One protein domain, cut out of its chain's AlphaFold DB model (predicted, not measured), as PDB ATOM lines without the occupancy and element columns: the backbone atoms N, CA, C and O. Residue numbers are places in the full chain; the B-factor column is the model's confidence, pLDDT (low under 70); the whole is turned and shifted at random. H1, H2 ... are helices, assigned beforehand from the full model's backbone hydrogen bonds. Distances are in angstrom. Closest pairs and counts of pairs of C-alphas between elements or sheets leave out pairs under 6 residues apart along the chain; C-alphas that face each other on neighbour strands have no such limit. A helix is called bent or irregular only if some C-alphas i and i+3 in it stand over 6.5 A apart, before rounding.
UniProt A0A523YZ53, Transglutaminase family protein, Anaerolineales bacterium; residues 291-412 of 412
ATOM      1  N   ALA A 291     219.624 211.717 239.323       77.12
ATOM      2  CA  ALA A 291     220.417 212.640 238.527       77.12
ATOM      3  C   ALA A 291     219.686 212.969 237.219       77.12
ATOM      4  O   ALA A 291     219.530 214.146 236.896       77.12
ATOM      5  N   ALA A 292     219.148 211.958 236.526       72.56
ATOM      6  CA  ALA A 292     218.332 212.176 235.333       72.56
ATOM      7  C   ALA A 292     217.036 212.947 235.644       72.56
ATOM      8  O   ALA A 292     216.655 213.837 234.886       72.56
ATOM      9  N   LEU A 293     216.372 212.655 236.772       79.56
ATOM     10  CA  LEU A 293     215.182 213.403 237.190       79.56
ATOM     11  C   LEU A 293     215.522 214.851 237.576       79.56
ATOM     12  O   LEU A 293     214.797 215.768 237.202       79.56
ATOM     13  N   ALA A 294     216.609 215.075 238.313       82.50
ATOM     14  CA  ALA A 294     217.084 216.408 238.674       82.50
ATOM     15  C   ALA A 294     217.414 217.232 237.425       82.50
ATOM     16  O   ALA A 294     217.053 218.407 237.343       82.50
ATOM     17  N   GLU A 295     218.054 216.611 236.434       74.81
ATOM     18  CA  GLU A 295     218.309 217.250 235.150       74.81
ATOM     19  C   GLU A 295     216.990 217.626 234.473       74.81
ATOM     20  O   GLU A 295     216.792 218.805 234.179       74.81
ATOM     21  N   LEU A 296     216.060 216.675 234.335       75.50
ATOM     22  CA  LEU A 296     214.729 216.880 233.751       75.50
ATOM     23  C   LEU A 296     213.945 218.015 234.437       75.50
ATOM     24  O   LEU A 296     213.303 218.827 233.771       75.50
ATOM     25  N   LEU A 297     214.023 218.111 235.764       83.12
ATOM     26  CA  LEU A 297     213.312 219.120 236.552       83.12
ATOM     27  C   LEU A 297     213.996 220.489 236.592       83.12
ATOM     28  O   LEU A 297     213.392 221.445 237.080       83.12
ATOM     29  N   SER A 298     215.200 220.644 236.040       80.50
ATOM     30  CA  SER A 298     215.883 221.948 236.003       80.50
ATOM     31  C   SER A 298     215.124 223.018 235.197       80.50
ATOM     32  O   SER A 298     215.298 224.214 235.445       80.50
ATOM     33  N   ALA A 299     214.241 222.595 234.285       75.25
ATOM     34  CA  ALA A 299     213.331 223.456 233.530       75.25
ATOM     35  C   ALA A 299     211.912 223.540 234.134       75.25
ATOM     36  O   ALA A 299     211.056 224.259 233.607       75.25
ATOM     37  N   ALA A 300     211.642 222.818 235.226       80.12
ATOM     38  CA  ALA A 300     210.343 222.798 235.881       80.12
ATOM     39  C   ALA A 300     210.154 224.005 236.833       80.12
ATOM     40  O   ALA A 300     211.105 224.484 237.455       80.12
ATOM     41  N   PRO A 301     208.914 224.496 237.016       84.81
ATOM     42  CA  PRO A 301     207.709 224.070 236.313       84.81
ATOM     43  C   PRO A 301     207.689 224.566 234.864       84.81
ATOM     44  O   PRO A 301     208.073 225.702 234.575       84.81
ATOM     45  N   VAL A 302     207.194 223.726 233.954       74.69
ATOM     46  CA  VAL A 302     207.112 224.094 232.535       74.69
ATOM     47  C   VAL A 302     206.097 225.223 232.324       74.69
ATOM     48  O   VAL A 302     205.101 225.351 233.041       74.69
ATOM     49  N   SER A 303     206.334 226.081 231.328       77.44
ATOM     50  CA  SER A 303     205.469 227.238 231.068       77.44
ATOM     51  C   SER A 303     204.015 226.818 230.831       77.44
ATOM     52  O   SER A 303     203.720 226.066 229.907       77.44
ATOM     53  N   GLY A 304     203.094 227.382 231.616       78.88
ATOM     54  CA  GLY A 304     201.664 227.074 231.524       78.88
ATOM     55  C   GLY A 304     201.238 225.824 232.296       78.88
ATOM     56  O   GLY A 304     200.073 225.447 232.207       78.88
ATOM     57  N   TYR A 305     202.141 225.202 233.057       85.75
ATOM     58  CA  TYR A 305     201.787 224.131 233.978       85.75
ATOM     59  C   TYR A 305     200.884 224.656 235.102       85.75
ATOM     60  O   TYR A 305     201.253 225.580 235.824       85.75
ATOM     61  N   GLU A 306     199.688 224.077 235.243       84.19
ATOM     62  CA  GLU A 306     198.726 224.457 236.292       84.19
ATOM     63  C   GLU A 306     199.006 223.732 237.620       84.19
ATOM     64  O   GLU A 306     198.821 224.300 238.698       84.19
ATOM     65  N   GLY A 307     199.524 222.504 237.537       87.56
ATOM     66  CA  GLY A 307     199.939 221.687 238.674       87.56
ATOM     67  C   GLY A 307     198.887 221.470 239.757       87.56
ATOM     68  O   GLY A 307     197.683 221.641 239.559       87.56
ATOM     69  N   ILE A 308     199.368 221.064 240.927       91.69
ATOM     70  CA  ILE A 308     198.593 221.033 242.167       91.69
ATOM     71  C   ILE A 308     198.965 222.240 243.038       91.69
ATOM     72  O   ILE A 308     199.932 222.954 242.777       91.69
ATOM     73  N   THR A 309     198.170 222.499 244.076       91.88
ATOM     74  CA  THR A 309     198.527 223.459 245.130       91.88
ATOM     75  C   THR A 309     198.981 222.677 246.351       91.88
ATOM     76  O   THR A 309     198.241 221.820 246.827       91.88
ATOM     77  N   ASP A 310     200.190 222.963 246.825       93.12
ATOM     78  CA  ASP A 310     200.773 222.329 248.008       93.12
ATOM     79  C   ASP A 310     200.441 223.103 249.305       93.12
ATOM     80  O   ASP A 310     199.821 224.175 249.262       93.12
ATOM     81  N   ASP A 311     200.848 222.589 250.469       95.00
ATOM     82  CA  ASP A 311     200.503 223.188 251.772       95.00
ATOM     83  C   ASP A 311     201.216 224.525 252.037       95.00
ATOM     84  O   ASP A 311     200.829 225.289 252.925       95.00
ATOM     85  N   ALA A 312     202.246 224.844 251.248       90.88
ATOM     86  CA  ALA A 312     202.914 226.140 251.273       90.88
ATOM     87  C   ALA A 312     202.189 227.178 250.396       90.88
ATOM     88  O   ALA A 312     202.562 228.354 250.392       90.88
ATOM     89  N   GLY A 313     201.130 226.774 249.685       88.69
ATOM     90  CA  GLY A 313     200.367 227.627 248.780       88.69
ATOM     91  C   GLY A 313     201.042 227.829 247.424       88.69
ATOM     92  O   GLY A 313     200.702 228.781 246.715       88.69
ATOM     93  N   ASN A 314     201.990 226.963 247.047       82.75
ATOM     94  CA  ASN A 314     202.671 227.042 245.759       82.75
ATOM     95  C   ASN A 314     201.739 226.554 244.642       82.75
ATOM     96  O   ASN A 314     201.680 225.366 244.329       82.75
ATOM     97  N   MET A 315     201.007 227.481 244.027       81.19
ATOM     98  CA  MET A 315     200.208 227.213 242.827       81.19
ATOM     99  C   MET A 315     201.110 227.136 241.583       81.19
ATOM    100  O   MET A 315     202.090 227.879 241.499       81.19
ATOM    101  N   ASN A 316     200.754 226.309 240.590       81.38
ATOM    102  CA  ASN A 316     201.436 226.224 239.285       81.38
ATOM    103  C   ASN A 316     202.909 225.766 239.338       81.38
ATOM    104  O   ASN A 316     203.686 226.046 238.427       81.38
ATOM    105  N   ARG A 317     203.314 225.092 240.421       88.19
ATOM    106  CA  ARG A 317     204.673 224.549 240.600       88.19
ATOM    107  C   ARG A 317     204.650 223.106 241.060       88.19
ATOM    108  O   ARG A 317     205.394 222.296 240.523       88.19
ATOM    109  N   ALA A 318     203.858 222.824 242.087       90.12
ATOM    110  CA  ALA A 318     203.809 221.516 242.705       90.12
ATOM    111  C   ALA A 318     203.209 220.491 241.738       90.12
ATOM    112  O   ALA A 318     202.194 220.765 241.091       90.12
ATOM    113  N   ALA A 319     203.845 219.329 241.636       90.31
ATOM    114  CA  ALA A 319     203.441 218.261 240.742       90.31
ATOM    115  C   ALA A 319     202.709 217.131 241.459       90.31
ATOM    116  O   ALA A 319     202.962 216.842 242.628       90.31
ATOM    117  N   SER A 320     201.819 216.466 240.719       88.94
ATOM    118  CA  SER A 320     201.454 215.080 241.012       88.94
ATOM    119  C   SER A 320     202.668 214.167 240.794       88.94
ATOM    120  O   SER A 320     203.675 214.593 240.230       88.94
ATOM    121  N   MET A 321     202.592 212.905 241.213       86.25
ATOM    122  CA  MET A 321     203.691 211.974 240.962       86.25
ATOM    123  C   MET A 321     203.974 211.801 239.463       86.25
ATOM    124  O   MET A 321     205.120 211.905 239.033       86.25
ATOM    125  N   ASP A 322     202.923 211.596 238.673       78.44
ATOM    126  CA  ASP A 322     203.030 211.388 237.229       78.44
ATOM    127  C   ASP A 322     203.628 212.624 236.541       78.44
ATOM    128  O   ASP A 322     204.496 212.516 235.678       78.44
ATOM    129  N   ASP A 323     203.222 213.825 236.968       82.38
ATOM    130  CA  ASP A 323     203.770 215.070 236.430       82.38
ATOM    131  C   ASP A 323     205.217 215.331 236.869       82.38
ATOM    132  O   ASP A 323     205.976 215.921 236.099       82.38
ATOM    133  N   LEU A 324     205.606 214.907 238.078       87.38
ATOM    134  CA  LEU A 324     206.980 215.008 238.575       87.38
ATOM    135  C   LEU A 324     207.903 214.142 237.716       87.38
ATOM    136  O   LEU A 324     208.914 214.623 237.213       87.38
ATOM    137  N   ILE A 325     207.518 212.883 237.498       79.25
ATOM    138  CA  ILE A 325     208.271 211.928 236.674       79.25
ATOM    139  C   ILE A 325     208.315 212.384 235.211       79.25
ATOM    140  O   ILE A 325     209.326 212.205 234.537       79.25
ATOM    141  N   ALA A 326     207.253 213.033 234.728       72.88
ATOM    142  CA  ALA A 326     207.207 213.635 233.399       72.88
ATOM    143  C   ALA A 326     207.934 214.992 233.290       72.88
ATOM    144  O   ALA A 326     207.860 215.624 232.233       72.88
ATOM    145  N   GLY A 327     208.587 215.480 234.352       79.94
ATOM    146  CA  GLY A 327     209.362 216.724 234.316       79.94
ATOM    147  C   GLY A 327     208.539 218.012 234.286       79.94
ATOM    148  O   GLY A 327     209.056 219.077 233.953       79.94
ATOM    149  N   ARG A 328     207.236 217.948 234.564       80.25
ATOM    150  CA  ARG A 328     206.313 219.077 234.351       80.25
ATOM    151  C   ARG A 328     206.278 220.049 235.522       80.25
ATOM    152  O   ARG A 328     206.082 221.249 235.316       80.25
ATOM    153  N   GLY A 329     206.476 219.546 236.734       86.88
ATOM    154  CA  GLY A 329     206.462 220.337 237.955       86.88
ATOM    155  C   GLY A 329     207.334 219.732 239.043       86.88
ATOM    156  O   GLY A 329     207.835 218.621 238.920       86.88
ATOM    157  N   LEU A 330     207.519 220.499 240.106       93.75
ATOM    158  CA  LEU A 330     208.451 220.212 241.186       93.75
ATOM    159  C   LEU A 330     207.767 219.453 242.322       93.75
ATOM    160  O   LEU A 330     206.540 219.463 242.452       93.75
ATOM    161  N   VAL A 331     208.570 218.842 243.186       95.31
ATOM    162  CA  VAL A 331     208.083 218.128 244.368       95.31
ATOM    163  C   VAL A 331     207.186 219.045 245.229       95.31
ATOM    164  O   VAL A 331     207.585 220.182 245.527       95.31
ATOM    165  N   PRO A 332     205.979 218.591 245.629       96.25
ATOM    166  CA  PRO A 332     205.096 219.358 246.504       96.25
ATOM    167  C   PRO A 332     205.626 219.420 247.940       96.25
ATOM    168  O   PRO A 332     206.250 218.479 248.432       96.25
ATOM    169  N   TYR A 333     205.327 220.513 248.640       96.25
ATOM    170  CA  TYR A 333     205.468 220.580 250.094       96.25
ATOM    171  C   TYR A 333     204.179 220.115 250.787       96.25
ATOM    172  O   TYR A 333     203.116 220.707 250.589       96.25
ATOM    173  N   TYR A 334     204.283 219.113 251.657       95.88
ATOM    174  CA  TYR A 334     203.197 218.716 252.553       95.88
ATOM    175  C   TYR A 334     203.625 218.877 254.004       95.88
ATOM    176  O   TYR A 334     204.693 218.415 254.397       95.88
ATOM    177  N   GLN A 335     202.776 219.529 254.797       94.44
ATOM    178  CA  GLN A 335     202.969 219.655 256.239       94.44
ATOM    179  C   GLN A 335     202.571 218.364 256.971       94.44
ATOM    180  O   GLN A 335     203.045 218.092 258.072       94.44
ATOM    181  N   ASP A 336     201.662 217.597 256.382       92.31
ATOM    182  CA  ASP A 336     201.141 216.360 256.941       92.31
ATOM    183  C   ASP A 336     201.891 215.138 256.391       92.31
ATOM    184  O   ASP A 336     202.013 214.958 255.177       92.31
ATOM    185  N   ILE A 337     202.383 214.280 257.288       92.25
ATOM    186  CA  ILE A 337     203.202 213.127 256.899       92.25
ATOM    187  C   ILE A 337     202.384 212.036 256.202       92.25
ATOM    188  O   ILE A 337     202.918 211.319 255.356       92.25
ATOM    189  N   ASP A 338     201.078 211.949 256.479       90.56
ATOM    190  CA  ASP A 338     200.194 211.025 255.764       90.56
ATOM    191  C   ASP A 338     200.073 211.438 254.288       90.56
ATOM    192  O   ASP A 338     200.022 210.585 253.403       90.56
ATOM    193  N   SER A 339     200.113 212.742 253.998       93.19
ATOM    194  CA  SER A 339     200.136 213.271 252.629       93.19
ATOM    195  C   SER A 339     201.464 212.983 251.912       93.19
ATOM    196  O   SER A 339     201.456 212.636 250.729       93.19
ATOM    197  N   VAL A 340     202.596 213.034 252.627       92.88
ATOM    198  CA  VAL A 340     203.906 212.581 252.115       92.88
ATOM    199  C   VAL A 340     203.874 211.086 251.783       92.88
ATOM    200  O   VAL A 340     204.249 210.692 250.676       92.88
ATOM    201  N   ALA A 341     203.381 210.257 252.708       89.75
ATOM    202  CA  ALA A 341     203.269 208.813 252.516       89.75
ATOM    203  C   ALA A 341     202.338 208.470 251.346       89.75
ATOM    204  O   ALA A 341     202.680 207.632 250.513       89.75
ATOM    205  N   ALA A 342     201.197 209.156 251.234       90.00
ATOM    206  CA  ALA A 342     200.265 208.995 250.124       90.00
ATOM    207  C   ALA A 342     200.897 209.376 248.777       90.00
ATOM    208  O   ALA A 342     200.716 208.656 247.796       90.00
ATOM    209  N   PHE A 343     201.669 210.468 248.726       91.12
ATOM    210  CA  PHE A 343     202.365 210.894 247.509       91.12
ATOM    211  C   PHE A 343     203.391 209.855 247.043       91.12
ATOM    212  O   PHE A 343     203.443 209.511 245.860       91.12
ATOM    213  N   LEU A 344     204.181 209.324 247.976       88.06
ATOM    214  CA  LEU A 344     205.192 208.300 247.704       88.06
ATOM    215  C   LEU A 344     204.618 206.875 247.624       88.06
ATOM    216  O   LEU A 344     205.363 205.948 247.318       88.06
ATOM    217  N   GLN A 345     203.310 206.706 247.852       86.44
ATOM    218  CA  GLN A 345     202.611 205.414 247.903       86.44
ATOM    219  C   GLN A 345     203.235 204.433 248.909       86.44
ATOM    220  O   GLN A 345     203.322 203.232 248.665       86.44
ATOM    221  N   ILE A 346     203.684 204.950 250.052       82.88
ATOM    222  CA  ILE A 346     204.327 204.157 251.096       82.88
ATOM    223  C   ILE A 346     203.245 203.576 252.024       82.88
ATOM    224  O   ILE A 346     202.614 204.300 252.797       82.88
ATOM    225  N   GLU A 347     203.038 202.257 251.981       79.69
ATOM    226  CA  GLU A 347     202.072 201.567 252.845       79.69
ATOM    227  C   GLU A 347     202.683 201.158 254.196       79.69
ATOM    228  O   GLU A 347     203.664 200.425 254.252       79.69
ATOM    229  N   GLY A 348     202.064 201.563 255.311       71.25
ATOM    230  CA  GLY A 348     202.392 201.027 256.642       71.25
ATOM    231  C   GLY A 348     203.612 201.633 257.352       71.25
ATOM    232  O   GLY A 348     203.945 201.169 258.438       71.25
ATOM    233  N   TYR A 349     204.230 202.685 256.804       67.75
ATOM    234  CA  TYR A 349     205.420 203.350 257.369       67.75
ATOM    235  C   TYR A 349     205.120 204.608 258.209       67.75
ATOM    236  O   TYR A 349     206.025 205.386 258.499       67.75
ATOM    237  N   SER A 350     203.872 204.845 258.629       65.69
ATOM    238  CA  SER A 350     203.509 206.087 259.340       65.69
ATOM    239  C   SER A 350     204.311 206.318 260.631       65.69
ATOM    240  O   SER A 350     204.465 207.455 261.061       65.69
ATOM    241  N   GLU A 351     204.806 205.251 261.270       73.62
ATOM    242  CA  GLU A 351     205.620 205.351 262.487       73.62
ATOM    243  C   GLU A 351     207.079 205.732 262.177       73.62
ATOM    244  O   GLU A 351     207.618 206.606 262.846       73.62
ATOM    245  N   GLU A 352     207.690 205.179 261.124       73.38
ATOM    246  CA  GLU A 352     209.056 205.542 260.701       73.38
ATOM    247  C   GLU A 352     209.109 206.962 260.128       73.38
ATOM    248  O   GLU A 352     210.025 207.727 260.414       73.38
ATOM    249  N   LEU A 353     208.068 207.366 259.397       84.88
ATOM    250  CA  LEU A 353     207.967 208.724 258.877       84.88
ATOM    251  C   LEU A 353     207.660 209.764 259.967       84.88
ATOM    252  O   LEU A 353     207.818 210.958 259.734       84.88
ATOM    253  N   SER A 354     207.243 209.350 261.169       85.31
ATOM    254  CA  SER A 354     206.904 210.296 262.240       85.31
ATOM    255  C   SER A 354     208.105 211.112 262.730       85.31
ATOM    256  O   SER A 354     207.924 212.257 263.142       85.31
ATOM    257  N   GLU A 355     209.326 210.581 262.604       87.25
ATOM    258  CA  GLU A 355     210.566 211.299 262.929       87.25
ATOM    259  C   GLU A 355     210.754 212.535 262.031       87.25
ATOM    260  O   GLU A 355     211.245 213.571 262.482       87.25
ATOM    261  N   TYR A 356     210.251 212.486 260.791       89.25
ATOM    262  CA  TYR A 356     210.305 213.616 259.866       89.25
ATOM    263  C   TYR A 356     209.448 214.807 260.290       89.25
ATOM    264  O   TYR A 356     209.698 215.921 259.832       89.25
ATOM    265  N   VAL A 357     208.464 214.617 261.174       90.25
ATOM    266  CA  VAL A 357     207.668 215.732 261.711       90.25
ATOM    267  C   VAL A 357     208.543 216.642 262.571       90.25
ATOM    268  O   VAL A 357     208.499 217.864 262.411       90.25
ATOM    269  N   ASP A 358     209.353 216.048 263.448       90.31
ATOM    270  CA  ASP A 358     210.258 216.787 264.327       90.31
ATOM    271  C   ASP A 358     211.414 217.397 263.522       90.31
ATOM    272  O   ASP A 358     211.707 218.583 263.677       90.31
ATOM    273  N   ILE A 359     211.991 216.628 262.589       90.50
ATOM    274  CA  ILE A 359     213.057 217.090 261.687       90.50
ATOM    275  C   ILE A 359     212.594 218.290 260.846       90.50
ATOM    276  O   ILE A 359     213.296 219.298 260.748       90.50
ATOM    277  N   MET A 360     211.398 218.210 260.253       92.62
ATOM    278  CA  MET A 360     210.821 219.319 259.497       92.62
ATOM    279  C   MET A 360     210.626 220.534 260.404       92.62
ATOM    280  O   MET A 360     211.101 221.614 260.067       92.62
ATOM    281  N   ALA A 361     209.987 220.376 261.567       92.56
ATOM    282  CA  ALA A 361     209.749 221.492 262.482       92.56
ATOM    283  C   ALA A 361     211.052 222.196 262.903       92.56
ATOM    284  O   ALA A 361     211.114 223.427 262.882       92.56
ATOM    285  N   GLU A 362     212.092 221.427 263.227       92.50
ATOM    286  CA  GLU A 362     213.402 221.956 263.601       92.50
ATOM    287  C   GLU A 362     214.092 222.676 262.435       92.50
ATOM    288  O   GLU A 362     214.571 223.804 262.599       92.50
ATOM    289  N   TYR A 363     214.104 222.076 261.239       93.12
ATOM    290  CA  TYR A 363     214.675 222.704 260.048       93.12
ATOM    291  C   TYR A 363     213.986 224.038 259.735       93.12
ATOM    292  O   TYR A 363     214.657 225.050 259.502       93.12
ATOM    293  N   GLU A 364     212.653 224.063 259.753       94.25
ATOM    294  CA  GLU A 364     211.886 225.269 259.440       94.25
ATOM    295  C   GLU A 364     212.054 226.362 260.502       94.25
ATOM    296  O   GLU A 364     212.125 227.543 260.154       94.25
ATOM    297  N   GLU A 365     212.149 225.999 261.785       93.75
ATOM    298  CA  GLU A 365     212.410 226.954 262.868       93.75
ATOM    299  C   GLU A 365     213.804 227.589 262.735       93.75
ATOM    300  O   GLU A 365     213.947 228.807 262.881       93.75
ATOM    301  N   ASN A 366     214.817 226.782 262.414       91.38
ATOM    302  CA  ASN A 366     216.209 227.228 262.349       91.38
ATOM    303  C   ASN A 366     216.528 228.032 261.081       91.38
ATOM    304  O   ASN A 366     217.299 228.994 261.137       91.38
ATOM    305  N   THR A 367     215.948 227.655 259.940       92.00
ATOM    306  CA  THR A 367     216.271 228.257 258.633       92.00
ATOM    307  C   THR A 367     215.224 229.263 258.156       92.00
ATOM    308  O   THR A 367     215.522 230.138 257.340       92.00
ATOM    309  N   GLY A 368     213.982 229.154 258.637       93.62
ATOM    310  CA  GLY A 368     212.832 229.871 258.083       93.62
ATOM    311  C   GLY A 368     212.405 229.389 256.689       93.62
ATOM    312  O   GLY A 368     211.534 230.019 256.081       93.62
ATOM    313  N   LYS A 369     213.010 228.312 256.167       94.06
ATOM    314  CA  LYS A 369     212.701 227.699 254.866       94.06
ATOM    315  C   LYS A 369     211.860 226.441 255.054       94.06
ATOM    316  O   LYS A 369     211.855 225.861 256.126       94.06
ATOM    317  N   LYS A 370     211.172 226.017 253.994       94.81
ATOM    318  CA  LYS A 370     210.368 224.788 253.968       94.81
ATOM    319  C   LYS A 370     211.234 223.562 253.688       94.81
ATOM    320  O   LYS A 370     212.039 223.599 252.754       94.81
ATOM    321  N   LEU A 371     211.052 222.492 254.467       94.75
ATOM    322  CA  LEU A 371     211.667 221.190 254.189       94.75
ATOM    323  C   LEU A 371     210.704 220.340 253.355       94.75
ATOM    324  O   LEU A 371     209.588 220.044 253.772       94.75
ATOM    325  N   PHE A 372     211.132 219.936 252.166       95.44
ATOM    326  CA  PHE A 372     210.362 219.085 251.264       95.44
ATOM    327  C   PHE A 372     210.713 217.623 251.548       95.44
ATOM    328  O   PHE A 372     211.568 217.040 250.884       95.44
ATOM    329  N   VAL A 373     210.036 217.033 252.534       93.75
ATOM    330  CA  VAL A 373     210.296 215.659 253.008       93.75
ATOM    331  C   VAL A 373     210.247 214.622 251.878       93.75
ATOM    332  O   VAL A 373     211.025 213.679 251.876       93.75
ATOM    333  N   ILE A 374     209.393 214.817 250.869       93.19
ATOM    334  CA  ILE A 374     209.346 213.940 249.688       93.19
ATOM    335  C   ILE A 374     210.701 213.893 248.967       93.19
ATOM    336  O   ILE A 374     211.149 212.814 248.599       93.19
ATOM    337  N   ALA A 375     211.352 215.041 248.758       92.94
ATOM    338  CA  ALA A 375     212.639 215.087 248.072       92.94
ATOM    339  C   ALA A 375     213.750 214.472 248.925       92.94
ATOM    340  O   ALA A 375     214.569 213.733 248.390       92.94
ATOM    341  N   ASP A 376     213.737 214.721 250.239       91.94
ATOM    342  CA  ASP A 376     214.665 214.073 251.168       91.94
ATOM    343  C   ASP A 376     214.539 212.546 251.094       91.94
ATOM    344  O   ASP A 376     215.514 211.873 250.779       91.94
ATOM    345  N   LEU A 377     213.321 212.013 251.245       89.50
ATOM    346  CA  LEU A 377     213.053 210.575 251.165       89.50
ATOM    347  C   LEU A 377     213.424 209.972 249.811       89.50
ATOM    348  O   LEU A 377     213.833 208.819 249.759       89.50
ATOM    349  N   MET A 378     213.274 210.720 248.714       87.25
ATOM    350  CA  MET A 378     213.708 210.263 247.393       87.25
ATOM    351  C   MET A 378     215.233 210.137 247.319       87.25
ATOM    352  O   MET A 378     215.717 209.159 246.754       87.25
ATOM    353  N   ILE A 379     215.980 211.079 247.901       87.94
ATOM    354  CA  ILE A 379     217.449 211.115 247.865       87.94
ATOM    355  C   ILE A 379     218.072 210.134 248.873       87.94
ATOM    356  O   ILE A 379     218.989 209.391 248.523       87.94
ATOM    357  N   TYR A 380     217.561 210.078 250.104       76.44
ATOM    358  CA  TYR A 380     218.142 209.341 251.236       76.44
ATOM    359  C   TYR A 380     217.771 207.852 251.299       76.44
ATOM    360  O   TYR A 380     217.599 207.282 252.375       76.44
ATOM    361  N   THR A 381     217.656 207.170 250.158       58.53
ATOM    362  CA  THR A 381     217.130 205.797 250.179       58.53
ATOM    363  C   THR A 381     218.135 204.718 250.574       58.53
ATOM    364  O   THR A 381     217.674 203.715 251.105       58.53
ATOM    365  N   THR A 382     219.465 204.842 250.386       52.41
ATOM    366  CA  THR A 382     220.358 203.693 250.710       52.41
ATOM    367  C   THR A 382     221.860 203.915 251.002       52.41
ATOM    368  O   THR A 382     222.461 202.973 251.520       52.41
ATOM    369  N   GLU A 383     222.507 205.066 250.751       57.59
ATOM    370  CA  GLU A 383     223.979 205.209 250.926       57.59
ATOM    371  C   GLU A 383     224.428 206.604 251.425       57.59
ATOM    372  O   GLU A 383     223.656 207.560 251.407       57.59
ATOM    373  N   GLU A 384     225.681 206.717 251.900       73.50
ATOM    374  CA  GLU A 384     226.323 208.008 252.212       73.50
ATOM    375  C   GLU A 384     226.428 208.852 250.929       73.50
ATOM    376  O   GLU A 384     227.249 208.565 250.059       73.50
ATOM    377  N   ILE A 385     225.616 209.904 250.826       83.44
ATOM    378  CA  ILE A 385     225.660 210.879 249.730       83.44
ATOM    379  C   ILE A 385     226.553 212.069 250.099       83.44
ATOM    380  O   ILE A 385     226.567 212.532 251.244       83.44
ATOM    381  N   ALA A 386     227.321 212.577 249.133       88.50
ATOM    382  CA  ALA A 386     228.118 213.780 249.340       88.50
ATOM    383  C   ALA A 386     227.210 215.019 249.479       88.50
ATOM    384  O   ALA A 386     226.148 215.103 248.866       88.50
ATOM    385  N   ALA A 387     227.618 215.993 250.298       89.19
ATOM    386  CA  ALA A 387     226.796 217.169 250.595       89.19
ATOM    387  C   ALA A 387     226.461 218.005 249.349       89.19
ATOM    388  O   ALA A 387     225.344 218.499 249.218       89.19
ATOM    389  N   ASP A 388     227.417 218.149 248.434       89.12
ATOM    390  CA  ASP A 388     227.245 218.864 247.170       89.12
ATOM    391  C   ASP A 388     226.258 218.148 246.238       89.12
ATOM    392  O   ASP A 388     225.394 218.794 245.642       89.12
ATOM    393  N   GLU A 389     226.338 216.820 246.166       88.50
ATOM    394  CA  GLU A 389     225.409 215.989 245.398       88.50
ATOM    395  C   GLU A 389     223.985 216.050 245.969       88.50
ATOM    396  O   GLU A 389     223.034 216.299 245.227       88.50
ATOM    397  N   TYR A 390     223.833 215.920 247.291       91.94
ATOM    398  CA  TYR A 390     222.532 216.049 247.949       91.94
ATOM    399  C   TYR A 390     221.900 217.414 247.675       91.94
ATOM    400  O   TYR A 390     220.745 217.501 247.256       91.94
ATOM    401  N   VAL A 391     222.663 218.490 247.890       92.31
ATOM    402  CA  VAL A 391     222.183 219.864 247.695       92.31
ATOM    403  C   VAL A 391     221.785 220.101 246.240       92.31
ATOM    404  O   VAL A 391     220.760 220.738 245.986       92.31
ATOM    405  N   PHE A 392     222.555 219.573 245.286       91.38
ATOM    406  CA  PHE A 392     222.205 219.627 243.869       91.38
ATOM    407  C   PHE A 392     220.859 218.944 243.595       91.38
ATOM    408  O   PHE A 392     219.957 219.584 243.050       91.38
ATOM    409  N   LEU A 393     220.696 217.686 244.019       91.00
ATOM    410  CA  LEU A 393     219.464 216.926 243.799       91.00
ATOM    411  C   LEU A 393     218.264 217.588 244.485       91.00
ATOM    412  O   LEU A 393     217.224 217.789 243.863       91.00
ATOM    413  N   TYR A 394     218.412 217.995 245.745       93.69
ATOM    414  CA  TYR A 394     217.335 218.601 246.524       93.69
ATOM    415  C   TYR A 394     216.828 219.908 245.896       93.69
ATOM    416  O   TYR A 394     215.616 220.125 245.788       93.69
ATOM    417  N   ASN A 395     217.747 220.768 245.446       92.69
ATOM    418  CA  ASN A 395     217.402 222.036 244.798       92.69
ATOM    419  C   ASN A 395     216.841 221.850 243.382       92.69
ATOM    420  O   ASN A 395     216.099 222.706 242.902       92.69
ATOM    421  N   ALA A 396     217.184 220.753 242.707       88.81
ATOM    422  CA  ALA A 396     216.602 220.420 241.414       88.81
ATOM    423  C   ALA A 396     215.172 219.871 241.559       88.81
ATOM    424  O   ALA A 396     214.263 220.316 240.863       88.81
ATOM    425  N   LEU A 397     214.943 218.951 242.503       92.44
ATOM    426  CA  LEU A 397     213.628 218.343 242.755       92.44
ATOM    427  C   LEU A 397     212.609 219.348 243.305       92.44
ATOM    428  O   LEU A 397     211.418 219.324 242.987       92.44
ATOM    429  N   THR A 398     213.081 220.231 244.173       94.25
ATOM    430  CA  THR A 398     212.302 221.256 244.853       94.25
ATOM    431  C   THR A 398     212.988 222.528 244.418       94.25
ATOM    432  O   THR A 398     214.086 222.714 244.852       94.25
ATOM    433  N   GLY A 399     212.495 223.404 243.554       89.56
ATOM    434  CA  GLY A 399     213.205 224.662 243.216       89.56
ATOM    435  C   GLY A 399     213.457 225.619 244.407       89.56
ATOM    436  O   GLY A 399     212.869 226.696 244.462       89.56
ATOM    437  N   SER A 400     214.264 225.196 245.370       90.94
ATOM    438  CA  SER A 400     214.663 225.796 246.633       90.94
ATOM    439  C   SER A 400     216.131 226.208 246.519       90.94
ATOM    440  O   SER A 400     216.794 225.968 245.512       90.94
ATOM    441  N   ASP A 401     216.644 226.856 247.554       92.06
ATOM    442  CA  ASP A 401     218.016 227.349 247.621       92.06
ATOM    443  C   ASP A 401     218.744 226.794 248.854       92.06
ATOM    444  O   ASP A 401     219.359 227.547 249.612       92.06
ATOM    445  N   MET A 402     218.637 225.482 249.090       93.94
ATOM    446  CA  MET A 402     219.379 224.814 250.159       93.94
ATOM    447  C   MET A 402     220.885 224.948 249.912       93.94
ATOM    448  O   MET A 402     221.363 224.816 248.784       93.94
ATOM    449  N   THR A 403     221.634 225.213 250.974       94.06
ATOM    450  CA  THR A 403     223.096 225.319 250.974       94.06
ATOM    451  C   THR A 403     223.744 224.108 251.645       94.06
ATOM    452  O   THR A 403     223.125 223.435 252.467       94.06
ATOM    453  N   GLU A 404     225.027 223.861 251.365       91.88
ATOM    454  CA  GLU A 404     225.800 222.814 252.055       91.88
ATOM    455  C   GLU A 404     225.878 223.039 253.578       91.88
ATOM    456  O   GLU A 404     225.938 222.074 254.336       91.88
ATOM    457  N   GLU A 405     225.858 224.295 254.044       91.56
ATOM    458  CA  GLU A 405     225.835 224.636 255.477       91.56
ATOM    459  C   GLU A 405     224.490 224.273 256.121       91.56
ATOM    460  O   GLU A 405     224.465 223.688 257.206       91.56
ATOM    461  N   GLU A 406     223.378 224.566 255.436       90.50
ATOM    462  CA  GLU A 406     222.034 224.161 255.867       90.50
ATOM    463  C   GLU A 406     221.914 222.636 255.904       90.50
ATOM    464  O   GLU A 406     221.494 222.096 256.924       90.50
ATOM    465  N   PHE A 407     222.374 221.937 254.862       89.06
ATOM    466  CA  PHE A 407     222.416 220.473 254.836       89.06
ATOM    467  C   PHE A 407     223.287 219.891 255.961       89.06
ATOM    468  O   PHE A 407     222.876 218.971 256.663       89.06
ATOM    469  N   SER A 408     224.473 220.461 256.189       85.06
ATOM    470  CA  SER A 408     225.388 220.005 257.244       85.06
ATOM    471  C   SER A 408     224.835 220.225 258.652       85.06
ATOM    472  O   SER A 408     225.232 219.511 259.569       85.06
ATOM    473  N   THR A 409     223.976 221.230 258.834       82.12
ATOM    474  CA  THR A 409     223.277 221.497 260.101       82.12
ATOM    475  C   THR A 409     222.069 220.578 260.260       82.12
ATOM    476  O   THR A 409     221.792 220.136 261.363       82.12
ATOM    477  N   TYR A 410     221.387 220.280 259.155       81.12
ATOM    478  CA  TYR A 410     220.235 219.387 259.074       81.12
ATOM    479  C   TYR A 410     220.570 217.920 259.396       81.12
ATOM    480  O   TYR A 410     219.791 217.254 260.063       81.12
ATOM    481  N   ILE A 411     221.726 217.419 258.941       77.50
ATOM    482  CA  ILE A 411     222.156 216.020 259.140       77.50
ATOM    483  C   ILE A 411     222.815 215.753 260.517       77.50
ATOM    484  O   ILE A 411     223.114 214.605 260.847       77.50
ATOM    485  N   GLN A 412     223.109 216.796 261.307       68.56
ATOM    486  CA  GLN A 412     223.752 216.688 262.633       68.56
ATOM    487  C   GLN A 412     222.731 216.530 263.750       68.56
ATOM    488  O   GLN A 412     223.019 215.727 264.674       68.56
TER     489      GLN A 412
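Overview. This is residues 291 to 412 of the 412 residues of the protein "Transglutaminase family protein" of Anaerolineales bacterium (UniProt A0A523YZ53). Six short to mid-length helices make a loose ring in the order H1, H2, H3, H4, H7 and H6 round the short H5, which lies nearest the middle. The helices mostly cross each other, and the long stretch of residues 298 to 320, with no named element, loops out at the end of the domain away from H4 and H7. The printed part has 122 residues, 61 of them in seven named helices, H1 to H7 along the chain, with no named strand: the class is all helix. The whole is compact, with a radius of gyration of the C-alphas of 13.7 A, and rounded, spanning 39 by 31 by 28 A.

Along the chain. H1, residues 291 to 297, begins at C-alpha 291 (220.417, 212.640, 238.527). H2 is residues 321 to 325, and H3 is residues 337 to 344, 10.6 A long. H4, residues 352 to 367, is the longest helix at 23.9 A and begins at C-alpha 352 (209.056, 205.542, 260.701). It is neither bent nor irregular, but only just: C-alphas 352 and 355 are 6.4 A apart. H5 is residues 373 to 379, and H6, residues 387 to 397, is 15.4 A long. H7, residues 404 to 410, ends at C-alpha 410 (220.235, 219.387, 259.074).

Arrangement. H6 is the hub, touching three helices. It touches H1, the closest C-alphas being those of Ala 294 and Ala 396, 4.9 A apart; they run the same way at a steep tilt of 36 degrees, only just past shallow. It touches H5 at a steep tilt of 57 degrees, opposite ways, with the closest C-alphas, of Ala 375 and Tyr 394, 6.1 A apart. It touches H7 about perpendicular, at 88 degrees; the closest C-alphas are those of Ala 387 and Glu 404, 5.9 A apart. H5 also touches H3, with the closest C-alphas, of Val 340 and Ile 374, 6.1 A apart. H4 touches H3 with residues 353 to 357 alone, about perpendicular at 73 degrees, the closest C-alphas being those of Ile 337 and Leu 353 at 6.8 A. H4 and H7 only just touch, with 3 pairs of C-alphas within 8 A, the closest being those of Tyr 363 and Tyr 410 at 6.5 A. H2 touches no helix, but is near H1: the closest C-alphas, of Leu 293 and Ile 325, are 7.1 A apart. Every O i to N i+4 pair is within hydrogen-bond range in H1, H2, H3, H5, H6 and H7; in H4, 9 of 12 are.

Size, cuts and confidence. The two C-alphas farthest apart are those of Gly 304 and Gln 412, the chain's last residue, at 39.5 A. The printed part has no cut. The links H1 to H2 and H2 to H3 are long, with 23 and 11 residues. The mean pLDDT of the printed part is 86.1; residues 349 to 350, 381 to 383 and 412 are under 70.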